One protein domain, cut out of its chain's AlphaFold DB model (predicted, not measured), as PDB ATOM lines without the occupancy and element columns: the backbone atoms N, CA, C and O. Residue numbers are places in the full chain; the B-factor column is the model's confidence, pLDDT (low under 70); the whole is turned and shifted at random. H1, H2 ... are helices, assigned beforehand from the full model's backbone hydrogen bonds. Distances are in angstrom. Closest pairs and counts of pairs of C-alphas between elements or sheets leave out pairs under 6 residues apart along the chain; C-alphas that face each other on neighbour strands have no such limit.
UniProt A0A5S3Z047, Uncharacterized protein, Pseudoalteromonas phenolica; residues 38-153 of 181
ATOM      1  N   ASN A  38     153.125 205.291 159.035       91.12
ATOM      2  CA  ASN A  38     153.054 206.313 157.987       91.12
ATOM      3  C   ASN A  38     154.434 206.863 157.623       91.12
ATOM      4  O   ASN A  38     154.682 207.134 156.451       91.12
ATOM      5  N   GLN A  39     155.321 207.014 158.611       93.06
ATOM      6  CA  GLN A  39     156.694 207.438 158.379       93.06
ATOM      7  C   GLN A  39     157.428 206.431 157.492       93.06
ATOM      8  O   GLN A  39     157.930 206.821 156.443       93.06
ATOM      9  N   ARG A  40     157.411 205.144 157.863       95.00
ATOM     10  CA  ARG A  40     158.024 204.073 157.065       95.00
ATOM     11  C   ARG A  40     157.439 204.003 155.660       95.00
ATOM     12  O   ARG A  40     158.175 203.989 154.685       95.00
ATOM     13  N   HIS A  41     156.115 204.027 155.539       94.38
ATOM     14  CA  HIS A  41     155.459 204.041 154.235       94.38
ATOM     15  C   HIS A  41     155.919 205.226 153.370       94.38
ATOM     16  O   HIS A  41     156.240 205.040 152.198       94.38
ATOM     17  N   SER A  42     155.983 206.432 153.941       94.38
ATOM     18  CA  SER A  42     156.450 207.620 153.223       94.38
ATOM     19  C   SER A  42     157.900 207.476 152.768       94.38
ATOM     20  O   SER A  42     158.202 207.793 151.622       94.38
ATOM     21  N   GLU A  43     158.772 206.971 153.642       95.88
ATOM     22  CA  GLU A  43     160.188 206.735 153.350       95.88
ATOM     23  C   GLU A  43     160.365 205.747 152.192       95.88
ATOM     24  O   GLU A  43     161.097 206.025 151.248       95.88
ATOM     25  N   VAL A  44     159.618 204.641 152.192       96.25
ATOM     26  CA  VAL A  44     159.658 203.624 151.129       96.25
ATOM     27  C   VAL A  44     159.185 204.187 149.788       96.25
ATOM     28  O   VAL A  44     159.803 203.942 148.749       96.25
ATOM     29  N   VAL A  45     158.104 204.971 149.794       95.31
ATOM     30  CA  VAL A  45     157.571 205.614 148.584       95.31
ATOM     31  C   VAL A  45     158.556 206.643 148.028       95.31
ATOM     32  O   VAL A  45     158.746 206.714 146.813       95.31
ATOM     33  N   GLU A  46     159.160 207.454 148.893       96.25
ATOM     34  CA  GLU A  46     160.144 208.463 148.502       96.25
ATOM     35  C   GLU A  46     161.420 207.811 147.966       96.25
ATOM     36  O   GLU A  46     161.864 208.157 146.872       96.25
ATOM     37  N   HIS A  47     161.934 206.800 148.669       96.31
ATOM     38  CA  HIS A  47     163.088 206.011 148.251       96.31
ATOM     39  C   HIS A  47     162.878 205.395 146.863       96.31
ATOM     40  O   HIS A  47     163.741 205.513 145.992       96.31
ATOM     41  N   PHE A  48     161.706 204.804 146.607       96.88
ATOM     42  CA  PHE A  48     161.382 204.259 145.291       96.88
ATOM     43  C   PHE A  48     161.360 205.336 144.201       96.88
ATOM     44  O   PHE A  48     161.996 205.179 143.162       96.88
ATOM     45  N   LYS A  49     160.666 206.455 144.441       96.06
ATOM     46  CA  LYS A  49     160.560 207.554 143.467       96.06
ATOM     47  C   LYS A  49     161.915 208.185 143.152       96.06
ATOM     48  O   LYS A  49     162.157 208.522 141.993       96.06
ATOM     49  N   HIS A  50     162.781 208.324 144.154       96.75
ATOM     50  CA  HIS A  50     164.144 208.814 143.978       96.75
ATOM     51  C   HIS A  50     164.941 207.887 143.057       96.75
ATOM     52  O   HIS A  50     165.423 208.333 142.022       96.75
ATOM     53  N   ASN A  51     164.977 206.583 143.351       96.38
ATOM     54  CA  ASN A  51     165.691 205.610 142.517       96.38
ATOM     55  C   ASN A  51     165.133 205.541 141.085       96.38
ATOM     56  O   ASN A  51     165.894 205.478 140.125       96.38
ATOM     57  N   VAL A  52     163.809 205.615 140.904       95.50
ATOM     58  CA  VAL A  52     163.202 205.696 139.562       95.50
ATOM     59  C   VAL A  52     163.668 206.953 138.822       95.50
ATOM     60  O   VAL A  52     163.946 206.888 137.626       95.50
ATOM     61  N   SER A  53     163.784 208.092 139.511       95.25
ATOM     62  CA  SER A  53     164.341 209.318 138.931       95.25
ATOM     63  C   SER A  53     165.819 209.158 138.563       95.25
ATOM     64  O   SER A  53     166.236 209.616 137.497       95.25
ATOM     65  N   ASP A  54     166.604 208.470 139.392       95.38
ATOM     66  CA  ASP A  54     168.010 208.182 139.105       95.38
ATOM     67  C   ASP A  54     168.140 207.301 137.857       95.38
ATOM     68  O   ASP A  54     168.934 207.607 136.967       95.38
ATOM     69  N   PHE A  55     167.291 206.280 137.704       93.81
ATOM     70  CA  PHE A  55     167.264 205.444 136.498       93.81
ATOM     71  C   PHE A  55     166.897 206.234 135.236       93.81
ATOM     72  O   PHE A  55     167.437 205.959 134.163       93.81
ATOM     73  N   VAL A  56     166.039 207.252 135.352       94.56
ATOM     74  CA  VAL A  56     165.784 208.189 134.247       94.56
ATOM     75  C   VAL A  56     167.024 209.024 133.932       94.56
ATOM     76  O   VAL A  56     167.358 209.208 132.765       94.56
ATOM     77  N   SER A  57     167.732 209.506 134.957       92.75
ATOM     78  CA  SER A  57     168.921 210.348 134.781       92.75
ATOM     79  C   SER A  57     170.079 209.619 134.086       92.75
ATOM     80  O   SER A  57     170.823 210.230 133.323       92.75
ATOM     81  N   VAL A  58     170.195 208.304 134.305       92.19
ATOM     82  CA  VAL A  58     171.227 207.440 133.708       92.19
ATOM     83  C   VAL A  58     170.828 206.944 132.306       92.19
ATOM     84  O   VAL A  58     171.629 206.307 131.630       92.19
ATOM     85  N   GLY A  59     169.617 207.258 131.836       89.25
ATOM     86  CA  GLY A  59     169.121 206.843 130.520       89.25
ATOM     87  C   GLY A  59     168.515 205.438 130.484       89.25
ATOM     88  O   GLY A  59     168.085 204.994 129.431       89.25
ATOM     89  N   ALA A  60     168.415 204.746 131.622       89.00
ATOM     90  CA  ALA A  60     167.797 203.423 131.683       89.00
ATOM     91  C   ALA A  60     166.275 203.484 131.484       89.00
ATOM     92  O   ALA A  60     165.671 202.532 131.000       89.00
ATOM     93  N   LEU A  61     165.629 204.596 131.850       90.94
ATOM     94  CA  LEU A  61     164.185 204.761 131.709       90.94
ATOM     95  C   LEU A  61     163.825 206.104 131.059       90.94
ATOM     96  O   LEU A  61     164.309 207.150 131.486       90.94
ATOM     97  N   PRO A  62     162.888 206.138 130.100       90.06
ATOM     98  CA  PRO A  62     162.340 207.397 129.616       90.06
ATOM     99  C   PRO A  62     161.542 208.135 130.699       90.06
ATOM    100  O   PRO A  62     160.739 207.538 131.425       90.06
ATOM    101  N   SER A  63     161.660 209.462 130.746       89.75
ATOM    102  CA  SER A  63     160.955 210.295 131.734       89.75
ATOM    103  C   SER A  63     159.431 210.125 131.699       89.75
ATOM    104  O   SER A  63     158.787 210.147 132.747       89.75
ATOM    105  N   ASN A  64     158.840 209.865 130.528       89.69
ATOM    106  CA  ASN A  64     157.402 209.630 130.376       89.69
ATOM    107  C   ASN A  64     156.917 208.307 130.995       89.69
ATOM    108  O   ASN A  64     155.746 208.212 131.352       89.69
ATOM    109  N   HIS A  65     157.790 207.308 131.157       91.56
ATOM    110  CA  HIS A  65     157.438 206.023 131.772       91.56
ATOM    111  C   HIS A  65     157.676 206.008 133.291       91.56
ATOM    112  O   HIS A  65     157.102 205.176 133.990       91.56
ATOM    113  N   SER A  66     158.436 206.971 133.827       91.44
ATOM    114  CA  SER A  66     158.675 207.106 135.274       91.44
ATOM    115  C   SER A  66     157.381 207.228 136.087       91.44
ATOM    116  O   SER A  66     157.238 206.606 137.136       91.44
ATOM    117  N   CYS A  67     156.394 207.973 135.576       91.06
ATOM    118  CA  CYS A  67     155.092 208.127 136.219       91.06
ATOM    119  C   CYS A  67     154.348 206.788 136.322       91.06
ATOM    120  O   CYS A  67     153.787 206.488 137.373       91.06
ATOM    121  N   ILE A  68     154.419 205.965 135.270       92.38
ATOM    122  CA  ILE A  68     153.770 204.650 135.208       92.38
ATOM    123  C   ILE A  68     154.408 203.700 136.226       92.38
ATOM    124  O   ILE A  68     153.705 203.044 136.988       92.38
ATOM    125  N   ILE A  69     155.740 203.679 136.317       92.88
ATOM    126  CA  ILE A  69     156.440 202.867 137.325       92.88
ATOM    127  C   ILE A  69     156.111 203.354 138.743       92.88
ATOM    128  O   ILE A  69     155.829 202.553 139.633       92.88
ATOM    129  N   ASN A  70     156.021 204.668 138.955       94.12
ATOM    130  CA  ASN A  70     155.616 205.249 140.238       94.12
ATOM    131  C   ASN A  70     154.168 204.910 140.648       94.12
ATOM    132  O   ASN A  70     153.821 205.038 141.831       94.12
ATOM    133  N   CYS A  71     153.322 204.432 139.729       92.69
ATOM    134  CA  CYS A  71     151.996 203.913 140.067       92.69
ATOM    135  C   CYS A  71     152.056 202.629 140.906       92.69
ATOM    136  O   CYS A  71     151.107 202.382 141.651       92.69
ATOM    137  N   ILE A  72     153.156 201.865 140.856       93.00
ATOM    138  CA  ILE A  72     153.356 200.651 141.664       93.00
ATOM    139  C   ILE A  72     153.241 200.978 143.154       93.00
ATOM    140  O   ILE A  72     152.452 200.354 143.856       93.00
ATOM    141  N   VAL A  73     153.976 201.976 143.643       94.12
ATOM    142  CA  VAL A  73     153.927 202.356 145.065       94.12
ATOM    143  C   VAL A  73     152.692 203.195 145.397       94.12
ATOM    144  O   VAL A  73     152.152 203.099 146.493       94.12
ATOM    145  N   SER A  74     152.200 203.984 144.437       92.31
ATOM    146  CA  SER A  74     151.082 204.911 144.673       92.31
ATOM    147  C   SER A  74     149.726 204.208 144.804       92.31
ATOM    148  O   SER A  74     148.867 204.697 145.530       92.31
ATOM    149  N   ASN A  75     149.518 203.074 144.124       93.06
ATOM    150  CA  ASN A  75     148.258 202.325 144.195       93.06
ATOM    151  C   ASN A  75     148.233 201.254 145.293       93.06
ATOM    152  O   ASN A  75     147.151 200.782 145.629       93.06
ATOM    153  N   PHE A  76     149.376 200.894 145.886       93.06
ATOM    154  CA  PHE A  76     149.480 199.737 146.782       93.06
ATOM    155  C   PHE A  76     148.460 199.781 147.935       93.06
ATOM    156  O   PHE A  76     147.600 198.910 148.045       93.06
ATOM    157  N   PHE A  77     148.474 200.844 148.741       93.19
ATOM    158  CA  PHE A  77     147.542 201.010 149.866       93.19
ATOM    159  C   PHE A  77     146.185 201.624 149.489       93.19
ATOM    160  O   PHE A  77     145.325 201.792 150.353       93.19
ATOM    161  N   VAL A  78     145.962 201.937 148.208       90.81
ATOM    162  CA  VAL A  78     144.629 202.321 147.713       90.81
ATOM    163  C   VAL A  78     143.714 201.098 147.679       90.81
ATOM    164  O   VAL A  78     142.531 201.195 147.997       90.81
ATOM    165  N   VAL A  79     144.270 199.942 147.314       87.69
ATOM    166  CA  VAL A  79     143.525 198.689 147.120       87.69
ATOM    167  C   VAL A  79     143.862 197.613 148.152       87.69
ATOM    168  O   VAL A  79     143.154 196.610 148.236       87.69
ATOM    169  N   GLN A  80     144.898 197.821 148.968       88.00
ATOM    170  CA  GLN A  80     145.267 196.926 150.062       88.00
ATOM    171  C   GLN A  80     145.077 197.571 151.442       88.00
ATOM    172  O   GLN A  80     145.231 198.785 151.602       88.00
ATOM    173  N   PRO A  81     144.763 196.774 152.481       89.69
ATOM    174  CA  PRO A  81     144.628 197.288 153.835       89.69
ATOM    175  C   PRO A  81     145.977 197.746 154.407       89.69
ATOM    176  O   PRO A  81     147.030 197.190 154.094       89.69
ATOM    177  N   HIS A  82     145.930 198.749 155.286       90.88
ATOM    178  CA  HIS A  82     147.103 199.297 155.971       90.88
ATOM    179  C   HIS A  82     147.486 198.390 157.147       90.88
ATOM    180  O   HIS A  82     146.989 198.550 158.262       90.88
ATOM    181  N   THR A  83     148.330 197.402 156.867       91.75
ATOM    182  CA  THR A  83     148.834 196.416 157.833       91.75
ATOM    183  C   THR A  83     150.347 196.299 157.716       91.75
ATOM    184  O   THR A  83     150.874 196.430 156.613       91.75
ATOM    185  N   GLU A  84     151.027 195.981 158.818       90.69
ATOM    186  CA  GLU A  84     152.486 195.787 158.847       90.69
ATOM    187  C   GLU A  84     152.975 194.770 157.806       90.69
ATOM    188  O   GLU A  84     153.927 195.045 157.085       90.69
ATOM    189  N   ASP A  85     152.275 193.645 157.632       92.12
ATOM    190  CA  ASP A  85     152.648 192.623 156.639       92.12
ATOM    191  C   ASP A  85     152.650 193.164 155.203       92.12
ATOM    192  O   ASP A  85     153.551 192.877 154.416       92.12
ATOM    193  N   ASN A  86     151.663 193.998 154.875       93.00
ATOM    194  CA  ASN A  86     151.556 194.627 153.563       93.00
ATOM    195  C   ASN A  86     152.630 195.704 153.377       93.00
ATOM    196  O   ASN A  86     153.168 195.837 152.283       93.00
ATOM    197  N   LEU A  87     152.985 196.446 154.430       94.56
ATOM    198  CA  LEU A  87     154.092 197.402 154.366       94.56
ATOM    199  C   LEU A  87     155.431 196.688 154.143       94.56
ATOM    200  O   LEU A  87     156.182 197.081 153.258       94.56
ATOM    201  N   ASN A  88     155.673 195.586 154.852       94.50
ATOM    202  CA  ASN A  88     156.856 194.748 154.645       94.50
ATOM    203  C   ASN A  88     156.893 194.150 153.226       94.50
ATOM    204  O   ASN A  88     157.960 193.991 152.633       94.50
ATOM    205  N   GLN A  89     155.732 193.806 152.659       94.00
ATOM    206  CA  GLN A  89     155.649 193.342 151.275       94.00
ATOM    207  C   GLN A  89     155.959 194.465 150.279       94.00
ATOM    208  O   GLN A  89     156.673 194.227 149.306       94.00
ATOM    209  N   LEU A  90     155.460 195.681 150.515       95.25
ATOM    210  CA  LEU A  90     155.788 196.843 149.692       95.25
ATOM    211  C   LEU A  90     157.294 197.129 149.721       95.25
ATOM    212  O   LEU A  90     157.892 197.281 148.659       95.25
ATOM    213  N   GLU A  91     157.903 197.135 150.909       95.44
ATOM    214  CA  GLU A  91     159.353 197.276 151.106       95.44
ATOM    215  C   GLU A  91     160.126 196.243 150.278       95.44
ATOM    216  O   GLU A  91     160.968 196.605 149.460       95.44
ATOM    217  N   ARG A  92     159.755 194.964 150.393       95.50
ATOM    218  CA  ARG A  92     160.384 193.873 149.637       95.50
ATOM    219  C   ARG A  92     160.303 194.070 148.124       95.50
ATOM    220  O   ARG A  92     161.270 193.801 147.419       95.50
ATOM    221  N   ILE A  93     159.148 194.485 147.608       95.00
ATOM    222  CA  ILE A  93     158.946 194.693 146.166       95.00
ATOM    223  C   ILE A  93     159.759 195.889 145.674       95.00
ATOM    224  O   ILE A  93     160.370 195.818 144.608       95.00
ATOM    225  N   VAL A  94     159.770 196.976 146.449       95.19
ATOM    226  CA  VAL A  94     160.558 198.178 146.167       95.19
ATOM    227  C   VAL A  94     162.042 197.831 146.100       95.19
ATOM    228  O   VAL A  94     162.693 198.148 145.106       95.19
ATOM    229  N   GLU A  95     162.561 197.119 147.098       96.06
ATOM    230  CA  GLU A  95     163.951 196.664 147.117       96.06
ATOM    231  C   GLU A  95     164.262 195.720 145.956       96.06
ATOM    232  O   GLU A  95     165.265 195.907 145.270       96.06
ATOM    233  N   LEU A  96     163.388 194.743 145.684       95.06
ATOM    234  CA  LEU A  96     163.556 193.803 144.576       95.06
ATOM    235  C   LEU A  96     163.672 194.535 143.235       95.06
ATOM    236  O   LEU A  96     164.548 194.202 142.435       95.06
ATOM    237  N   PHE A  97     162.811 195.526 142.991       95.44
ATOM    238  CA  PHE A  97     162.857 196.334 141.775       95.44
ATOM    239  C   PHE A  97     164.152 197.142 141.689       95.44
ATOM    240  O   PHE A  97     164.855 197.048 140.686       95.44
ATOM    241  N   ILE A  98     164.491 197.897 142.739       95.31
ATOM    242  CA  ILE A  98     165.673 198.771 142.753       95.31
ATOM    243  C   ILE A  98     166.953 197.958 142.562       95.31
ATOM    244  O   ILE A  98     167.774 198.315 141.721       95.31
ATOM    245  N   LEU A  99     167.110 196.849 143.289       95.19
ATOM    246  CA  LEU A  99     168.273 195.970 143.165       95.19
ATOM    247  C   LEU A  99     168.366 195.364 141.768       95.19
ATOM    248  O   LEU A  99     169.438 195.361 141.170       95.19
ATOM    249  N   THR A 100     167.246 194.875 141.236       93.75
ATOM    250  CA  THR A 100     167.222 194.251 139.912       93.75
ATOM    251  C   THR A 100     167.572 195.253 138.822       93.75
ATOM    252  O   THR A 100     168.440 194.979 138.002       93.75
ATOM    253  N   VAL A 101     166.943 196.427 138.814       93.19
ATOM    254  CA  VAL A 101     167.232 197.452 137.808       93.19
ATOM    255  C   VAL A 101     168.641 198.007 137.985       93.19
ATOM    256  O   VAL A 101     169.353 198.133 136.997       93.19
ATOM    257  N   GLY A 102     169.085 198.265 139.217       92.81
ATOM    258  CA  GLY A 102     170.442 198.733 139.498       92.81
ATOM    259  C   GLY A 102     171.521 197.764 139.004       92.81
ATOM    260  O   GLY A 102     172.479 198.189 138.362       92.81
ATOM    261  N   GLU A 103     171.335 196.459 139.226       92.62
ATOM    262  CA  GLU A 103     172.210 195.411 138.689       92.62
ATOM    263  C   GLU A 103     172.232 195.437 137.153       92.62
ATOM    264  O   GLU A 103     173.298 195.431 136.539       92.62
ATOM    265  N   GLN A 104     171.062 195.525 136.518       89.31
ATOM    266  CA  GLN A 104     170.964 195.540 135.058       89.31
ATOM    267  C   GLN A 104     171.554 196.805 134.430       89.31
ATOM    268  O   GLN A 104     172.169 196.709 133.368       89.31
ATOM    269  N   VAL A 105     171.425 197.961 135.089       91.81
ATOM    270  CA  VAL A 105     172.088 199.211 134.688       91.81
ATOM    271  C   VAL A 105     173.598 199.033 134.694       91.81
ATOM    272  O   VAL A 105     174.250 199.442 133.738       91.81
ATOM    273  N   HIS A 106     174.163 198.407 135.728       90.12
ATOM    274  CA  HIS A 106     175.602 198.165 135.779       90.12
ATOM    275  C   HIS A 106     176.061 197.252 134.633       90.12
ATOM    276  O   HIS A 106     176.979 197.618 133.903       90.12
ATOM    277  N   ILE A 107     175.363 196.131 134.413       89.69
ATOM    278  CA  ILE A 107     175.693 195.154 133.363       89.69
ATOM    279  C   ILE A 107     175.624 195.776 131.961       89.69
ATOM    280  O   ILE A 107     176.562 195.640 131.181       89.69
ATOM    281  N   HIS A 108     174.525 196.457 131.622       88.25
ATOM    282  CA  HIS A 108     174.340 197.007 130.273       88.25
ATOM    283  C   HIS A 108     175.223 198.233 130.025       88.25
ATOM    284  O   HIS A 108     175.618 198.476 128.887       88.25
ATOM    285  N   ARG A 109     175.596 198.974 131.076       88.94
ATOM    286  CA  ARG A 109     176.572 200.063 130.972       88.94
ATOM    287  C   ARG A 109     177.968 199.545 130.635       88.94
ATOM    288  O   ARG A 109     178.646 200.166 129.825       88.94
ATOM    289  N   ASP A 110     178.374 198.414 131.205       88.56
ATOM    290  CA  ASP A 110     179.661 197.783 130.887       88.56
ATOM    291  C   ASP A 110     179.672 197.176 129.471       88.56
ATOM    292  O   ASP A 110     180.724 197.075 128.840       88.56
ATOM    293  N   GLN A 111     178.499 196.797 128.953       87.56
ATOM    294  CA  GLN A 111     178.309 196.249 127.603       87.56
ATOM    295  C   GLN A 111     178.024 197.311 126.525       87.56
ATOM    296  O   GLN A 111     177.889 196.944 125.359       87.56
ATOM    297  N   ASP A 112     177.936 198.592 126.903       85.19
ATOM    298  CA  ASP A 112     177.523 199.718 126.046       85.19
ATOM    299  C   ASP A 112     176.155 199.501 125.348       85.19
ATOM    300  O   ASP A 112     175.911 199.993 124.252       85.19
ATOM    301  N   ASP A 113     175.241 198.760 125.996       89.06
ATOM    302  CA  ASP A 113     173.897 198.406 125.496       89.06
ATOM    303  C   ASP A 113     172.782 198.975 126.395       89.06
ATOM    304  O   ASP A 113     171.854 198.293 126.841       89.06
ATOM    305  N   MET A 114     172.886 200.262 126.724       89.31
ATOM    306  CA  MET A 114     171.868 200.940 127.539       89.31
ATOM    307  C   MET A 114     170.511 201.035 126.826       89.31
ATOM    308  O   MET A 114     169.474 201.006 127.492       89.31
ATOM    309  N   ASP A 115     170.505 201.078 125.492       89.38
ATOM    310  CA  ASP A 115     169.284 201.101 124.682       89.38
ATOM    311  C   ASP A 115     168.481 199.796 124.837       89.38
ATOM    312  O   ASP A 115     167.256 199.841 125.004       89.38
ATOM    313  N   GLY A 116     169.152 198.636 124.875       88.12
ATOM    314  CA  GLY A 116     168.511 197.343 125.125       88.12
ATOM    315  C   GLY A 116     167.875 197.251 126.516       88.12
ATOM    316  O   GLY A 116     166.764 196.731 126.672       88.12
ATOM    317  N   LEU A 117     168.524 197.818 127.540       90.38
ATOM    318  CA  LEU A 117     167.932 197.928 128.878       90.38
ATOM    319  C   LEU A 117     166.710 198.852 128.882       90.38
ATOM    320  O   LEU A 117     165.685 198.528 129.490       90.38
ATOM    321  N   GLN A 118     166.806 199.986 128.191       92.75
ATOM    322  CA  GLN A 118     165.715 200.944 128.085       92.75
ATOM    323  C   GLN A 118     164.479 200.314 127.438       92.75
ATOM    324  O   GLN A 118     163.363 200.503 127.929       92.75
ATOM    325  N   GLU A 119     164.654 199.521 126.381       91.94
ATOM    326  CA  GLU A 119     163.556 198.795 125.744       91.94
ATOM    327  C   GLU A 119     162.890 197.802 126.707       91.94
ATOM    328  O   GLU A 119     161.660 197.798 126.827       91.94
ATOM    329  N   LYS A 120     163.679 197.024 127.462       91.44
ATOM    330  CA  LYS A 120     163.163 196.089 128.479       91.44
ATOM    331  C   LYS A 120     162.360 196.806 129.564       91.44
ATOM    332  O   LYS A 120     161.267 196.360 129.913       91.44
ATOM    333  N   LEU A 121     162.856 197.931 130.083       92.69
ATOM    334  CA  LEU A 121     162.152 198.694 131.119       92.69
ATOM    335  C   LEU A 121     160.894 199.389 130.590       92.69
ATOM    336  O   LEU A 121     159.896 199.489 131.305       92.69
ATOM    337  N   VAL A 122     160.896 199.822 129.329       93.19
ATOM    338  CA  VAL A 122     159.693 200.330 128.658       93.19
ATOM    339  C   VAL A 122     158.669 199.214 128.451       93.19
ATOM    340  O   VAL A 122     157.480 199.442 128.675       93.19
ATOM    341  N   ALA A 123     159.098 198.013 128.054       92.19
ATOM    342  CA  ALA A 123     158.220 196.852 127.933       92.19
ATOM    343  C   ALA A 123     157.595 196.485 129.286       92.19
ATOM    344  O   ALA A 123     156.374 196.373 129.376       92.19
ATOM    345  N   PHE A 124     158.402 196.439 130.350       93.94
ATOM    346  CA  PHE A 124     157.922 196.261 131.720       93.94
ATOM    347  C   PHE A 124     156.879 197.322 132.099       93.94
ATOM    348  O   PHE A 124     155.790 196.991 132.558       93.94
ATOM    349  N   ALA A 125     157.163 198.606 131.851       92.56
ATOM    350  CA  ALA A 125     156.230 199.686 132.165       92.56
ATOM    351  C   ALA A 125     154.907 199.583 131.383       92.56
ATOM    352  O   ALA A 125     153.873 200.021 131.882       92.56
ATOM    353  N   ARG A 126     154.918 199.006 130.176       91.25
ATOM    354  CA  ARG A 126     153.707 198.759 129.373       91.25
ATOM    355  C   ARG A 126     152.888 197.569 129.862       91.25
ATOM    356  O   ARG A 126     151.682 197.554 129.636       91.25
ATOM    357  N   GLU A 127     153.527 196.589 130.492       91.38
ATOM    358  CA  GLU A 127     152.853 195.425 131.074       91.38
ATOM    359  C   GLU A 127     152.174 195.761 132.412       91.38
ATOM    360  O   GLU A 127     151.255 195.064 132.848       91.38
ATOM    361  N   LEU A 128     152.567 196.875 133.044       92.06
ATOM    362  CA  LEU A 128     151.926 197.340 134.266       92.06
ATOM    363  C   LEU A 128     150.433 197.642 134.051       92.06
ATOM    364  O   LEU A 128     150.035 198.190 133.017       92.06
ATOM    365  N   PRO A 129     149.585 197.352 135.053       90.31
ATOM    366  CA  PRO A 129     148.166 197.622 134.938       90.31
ATOM    367  C   PRO A 129     147.880 199.117 134.783       90.31
ATOM    368  O   PRO A 129     148.354 199.951 135.549       90.31
ATOM    369  N   THR A 130     147.020 199.461 133.829       85.69
ATOM    370  CA  THR A 130     146.535 200.839 133.640       85.69
ATOM    371  C   THR A 130     145.368 201.188 134.562       85.69
ATOM    372  O   THR A 130     145.116 202.361 134.833       85.69
ATOM    373  N   ASN A 131     144.650 200.179 135.065       86.56
ATOM    374  CA  ASN A 131     143.551 200.354 136.008       86.56
ATOM    375  C   ASN A 131     144.049 200.193 137.451       86.56
ATOM    376  O   ASN A 131     144.576 199.141 137.809       86.56
ATOM    377  N   GLY A 132     143.784 201.188 138.302       81.62
ATOM    378  CA  GLY A 132     144.116 201.158 139.730       81.62
ATOM    379  C   GLY A 132     143.599 199.909 140.461       81.62
ATOM    380  O   GLY A 132     144.291 199.364 141.314       81.62
ATOM    381  N   ALA A 133     142.426 199.388 140.083       85.38
ATOM    382  CA  ALA A 133     141.837 198.201 140.714       85.38
ATOM    383  C   ALA A 133     142.606 196.892 140.443       85.38
ATOM    384  O   ALA A 133     142.429 195.913 141.166       85.38
ATOM    385  N   ALA A 134     143.445 196.857 139.402       89.00
ATOM    386  CA  ALA A 134     144.225 195.678 139.039       89.00
ATOM    387  C   ALA A 134     145.518 195.530 139.862       89.00
ATOM    388  O   ALA A 134     146.128 194.467 139.839       89.00
ATOM    389  N   TYR A 135     145.889 196.540 140.658       90.06
ATOM    390  CA  TYR A 135     146.980 196.470 141.639       90.06
ATOM    391  C   TYR A 135     146.587 195.642 142.883       90.06
ATOM    392  O   TYR A 135     146.834 196.018 144.019       90.06
ATOM    393  N   ASN A 136     145.907 194.516 142.710       91.06
ATOM    394  CA  ASN A 136     145.423 193.704 143.825       91.06
ATOM    395  C   ASN A 136     146.556 192.907 144.506       91.06
ATOM    396  O   ASN A 136     147.722 192.965 144.116       91.06
ATOM    397  N   LYS A 137     146.210 192.146 145.548       92.00
ATOM    398  CA  LYS A 137     147.170 191.323 146.292       92.00
ATOM    399  C   LYS A 137     147.937 190.355 145.378       92.00
ATOM    400  O   LYS A 137     149.160 190.295 145.462       92.00
ATOM    401  N   ASP A 138     147.243 189.645 144.496       92.38
ATOM    402  CA  ASP A 138     147.845 188.626 143.629       92.38
ATOM    403  C   ASP A 138     148.875 189.250 142.681       92.38
ATOM    404  O   ASP A 138     149.969 188.717 142.502       92.38
ATOM    405  N   PHE A 139     148.595 190.455 142.175       94.00
ATOM    406  CA  PHE A 139     149.556 191.216 141.384       94.00
ATOM    407  C   PHE A 139     150.861 191.474 142.151       94.00
ATOM    408  O   PHE A 139     151.937 191.205 141.629       94.00
ATOM    409  N   TYR A 140     150.800 191.960 143.392       94.31
ATOM    410  CA  TYR A 140     152.009 192.278 144.163       94.31
ATOM    411  C   TYR A 140     152.726 191.046 144.733       94.31
ATOM    412  O   TYR A 140     153.922 191.114 145.018       94.31
ATOM    413  N   HIS A 141     152.032 189.928 144.927       93.06
ATOM    414  CA  HIS A 141     152.635 188.709 145.469       93.06
ATOM    415  C   HIS A 141     153.157 187.754 144.392       93.06
ATOM    416  O   HIS A 141     154.130 187.049 144.653       93.06
ATOM    417  N   GLU A 142     152.552 187.743 143.206       92.56
ATOM    418  CA  GLU A 142     152.861 186.770 142.155       92.56
ATOM    419  C   GLU A 142     153.329 187.459 140.871       92.56
ATOM    420  O   GLU A 142     154.482 187.294 140.469       92.56
ATOM    421  N   SER A 143     152.470 188.269 140.243       92.94
ATOM    422  CA  SER A 143     152.748 188.825 138.912       92.94
ATOM    423  C   SER A 143     153.941 189.777 138.902       92.94
ATOM    424  O   SER A 143     154.850 189.625 138.091       92.94
ATOM    425  N   LEU A 144     153.948 190.774 139.787       93.12
ATOM    426  CA  LEU A 144     154.943 191.842 139.801       93.12
ATOM    427  C   LEU A 144     156.347 191.318 140.120       93.12
ATOM    428  O   LEU A 144     157.253 191.635 139.353       93.12
ATOM    429  N   PRO A 145     156.566 190.487 141.158       93.88
ATOM    430  CA  PRO A 145     157.868 189.861 141.365       93.88
ATOM    431  C   PRO A 145     158.349 189.077 140.139       93.88
ATOM    432  O   PRO A 145     159.506 189.222 139.751       93.88
ATOM    433  N   ALA A 146     157.466 188.312 139.483       91.81
ATOM    434  CA  ALA A 146     157.815 187.562 138.277       91.81
ATOM    435  C   ALA A 146     158.228 188.490 137.117       91.81
ATOM    436  O   ALA A 146     159.282 188.290 136.511       91.81
ATOM    437  N   MET A 147     157.464 189.555 136.863       91.62
ATOM    438  CA  MET A 147     157.816 190.569 135.862       91.62
ATOM    439  C   MET A 147     159.157 191.242 136.175       91.62
ATOM    440  O   MET A 147     159.974 191.416 135.276       91.62
ATOM    441  N   ILE A 148     159.430 191.568 137.444       92.69
ATOM    442  CA  ILE A 148     160.717 192.153 137.849       92.69
ATOM    443  C   ILE A 148     161.860 191.177 137.564       92.69
ATOM    444  O   ILE A 148     162.883 191.575 137.016       92.69
ATOM    445  N   THR A 149     161.693 189.889 137.875       89.50
ATOM    446  CA  THR A 149     162.732 188.891 137.579       89.50
ATOM    447  C   THR A 149     162.988 188.724 136.084       89.50
ATOM    448  O   THR A 149     164.127 188.471 135.697       89.50
ATOM    449  N   LEU A 150     161.976 188.939 135.238       88.31
ATOM    450  CA  LEU A 150     162.122 188.884 133.784       88.31
ATOM    451  C   LEU A 150     163.026 190.006 133.243       88.31
ATOM    452  O   LEU A 150     163.702 189.801 132.238       88.31
ATOM    453  N   ILE A 151     163.112 191.150 133.939       87.31
ATOM    454  CA  ILE A 151     164.012 192.262 133.577       87.31
ATOM    455  C   ILE A 151     165.474 191.800 133.566       87.31
ATOM    456  O   ILE A 151     166.249 192.268 132.732       87.31
ATOM    457  N   LYS A 152     165.852 190.847 134.435       81.88
ATOM    458  CA  LYS A 152     167.215 190.291 134.445       81.88
ATOM    459  C   LYS A 152     167.585 189.596 133.133       81.88
ATOM    460  O   LYS A 152     168.767 189.493 132.823       81.88
ATOM    461  N   GLY A 153     166.589 189.146 132.365       64.88
ATOM    462  CA  GLY A 153     166.780 188.303 131.192       64.88
ATOM    463  C   GLY A 153     167.386 186.942 131.548       64.88
ATOM    464  O   GLY A 153     167.944 186.726 132.624       64.88
TER     465      GLY A 153
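What this domain is: This is residues 38 to 153 of the 181 residues of an uncharacterized protein of Pseudoalteromonas phenolica (UniProt A0A5S3Z047). Five helices form an elongated up-and-down bundle, each running against the one before it, with the long H3 touching the other four. The printed part has 116 residues, with named helices H1 to H5 in order and no named strand; the class is all helix. It is compact, with a radius of gyration of the C-alphas of 13.8 A and spans of 43 by 26 by 22 A.

How they stand to each other: H3, residues 84 to 110, is the hub. Its residues 93 to 104 alone touch H5, residues 137 to 151, at a shallow tilt of 11 degrees; the closest C-alphas, of Phe 97 and Ile 148, are 6.1 A apart. Its residues 87 to 98 alone touch H1, residues 38 to 57; the C-alphas of Phe 48 and Val 94 are closest, 6.2 A. H1 and H5 are apart. H2, residues 63 to 79, and H4, residues 114 to 127, touch, closest at the C-alphas of Ile 69 and Ala 125, 6.1 A. Every O i to N i+4 pair is within hydrogen-bond range in H1, H3 and H4, but 9 of 11 in H5 and 6 of 13 in H2, where 8 of 14 O i to N i+3 pairs are.

Where its parts are: H3 measures 39.0 A, H1 28.4 A, H2 26.0 A, H5 21.1 A and H4 20.1 A. C-alpha 38 is at (153.054, 206.313, 157.987) and C-alpha 151 at (164.012, 192.262, 133.577).

The domain as a whole: The printed part has no cut and no long link; residue 153 alone has pLDDT under 70.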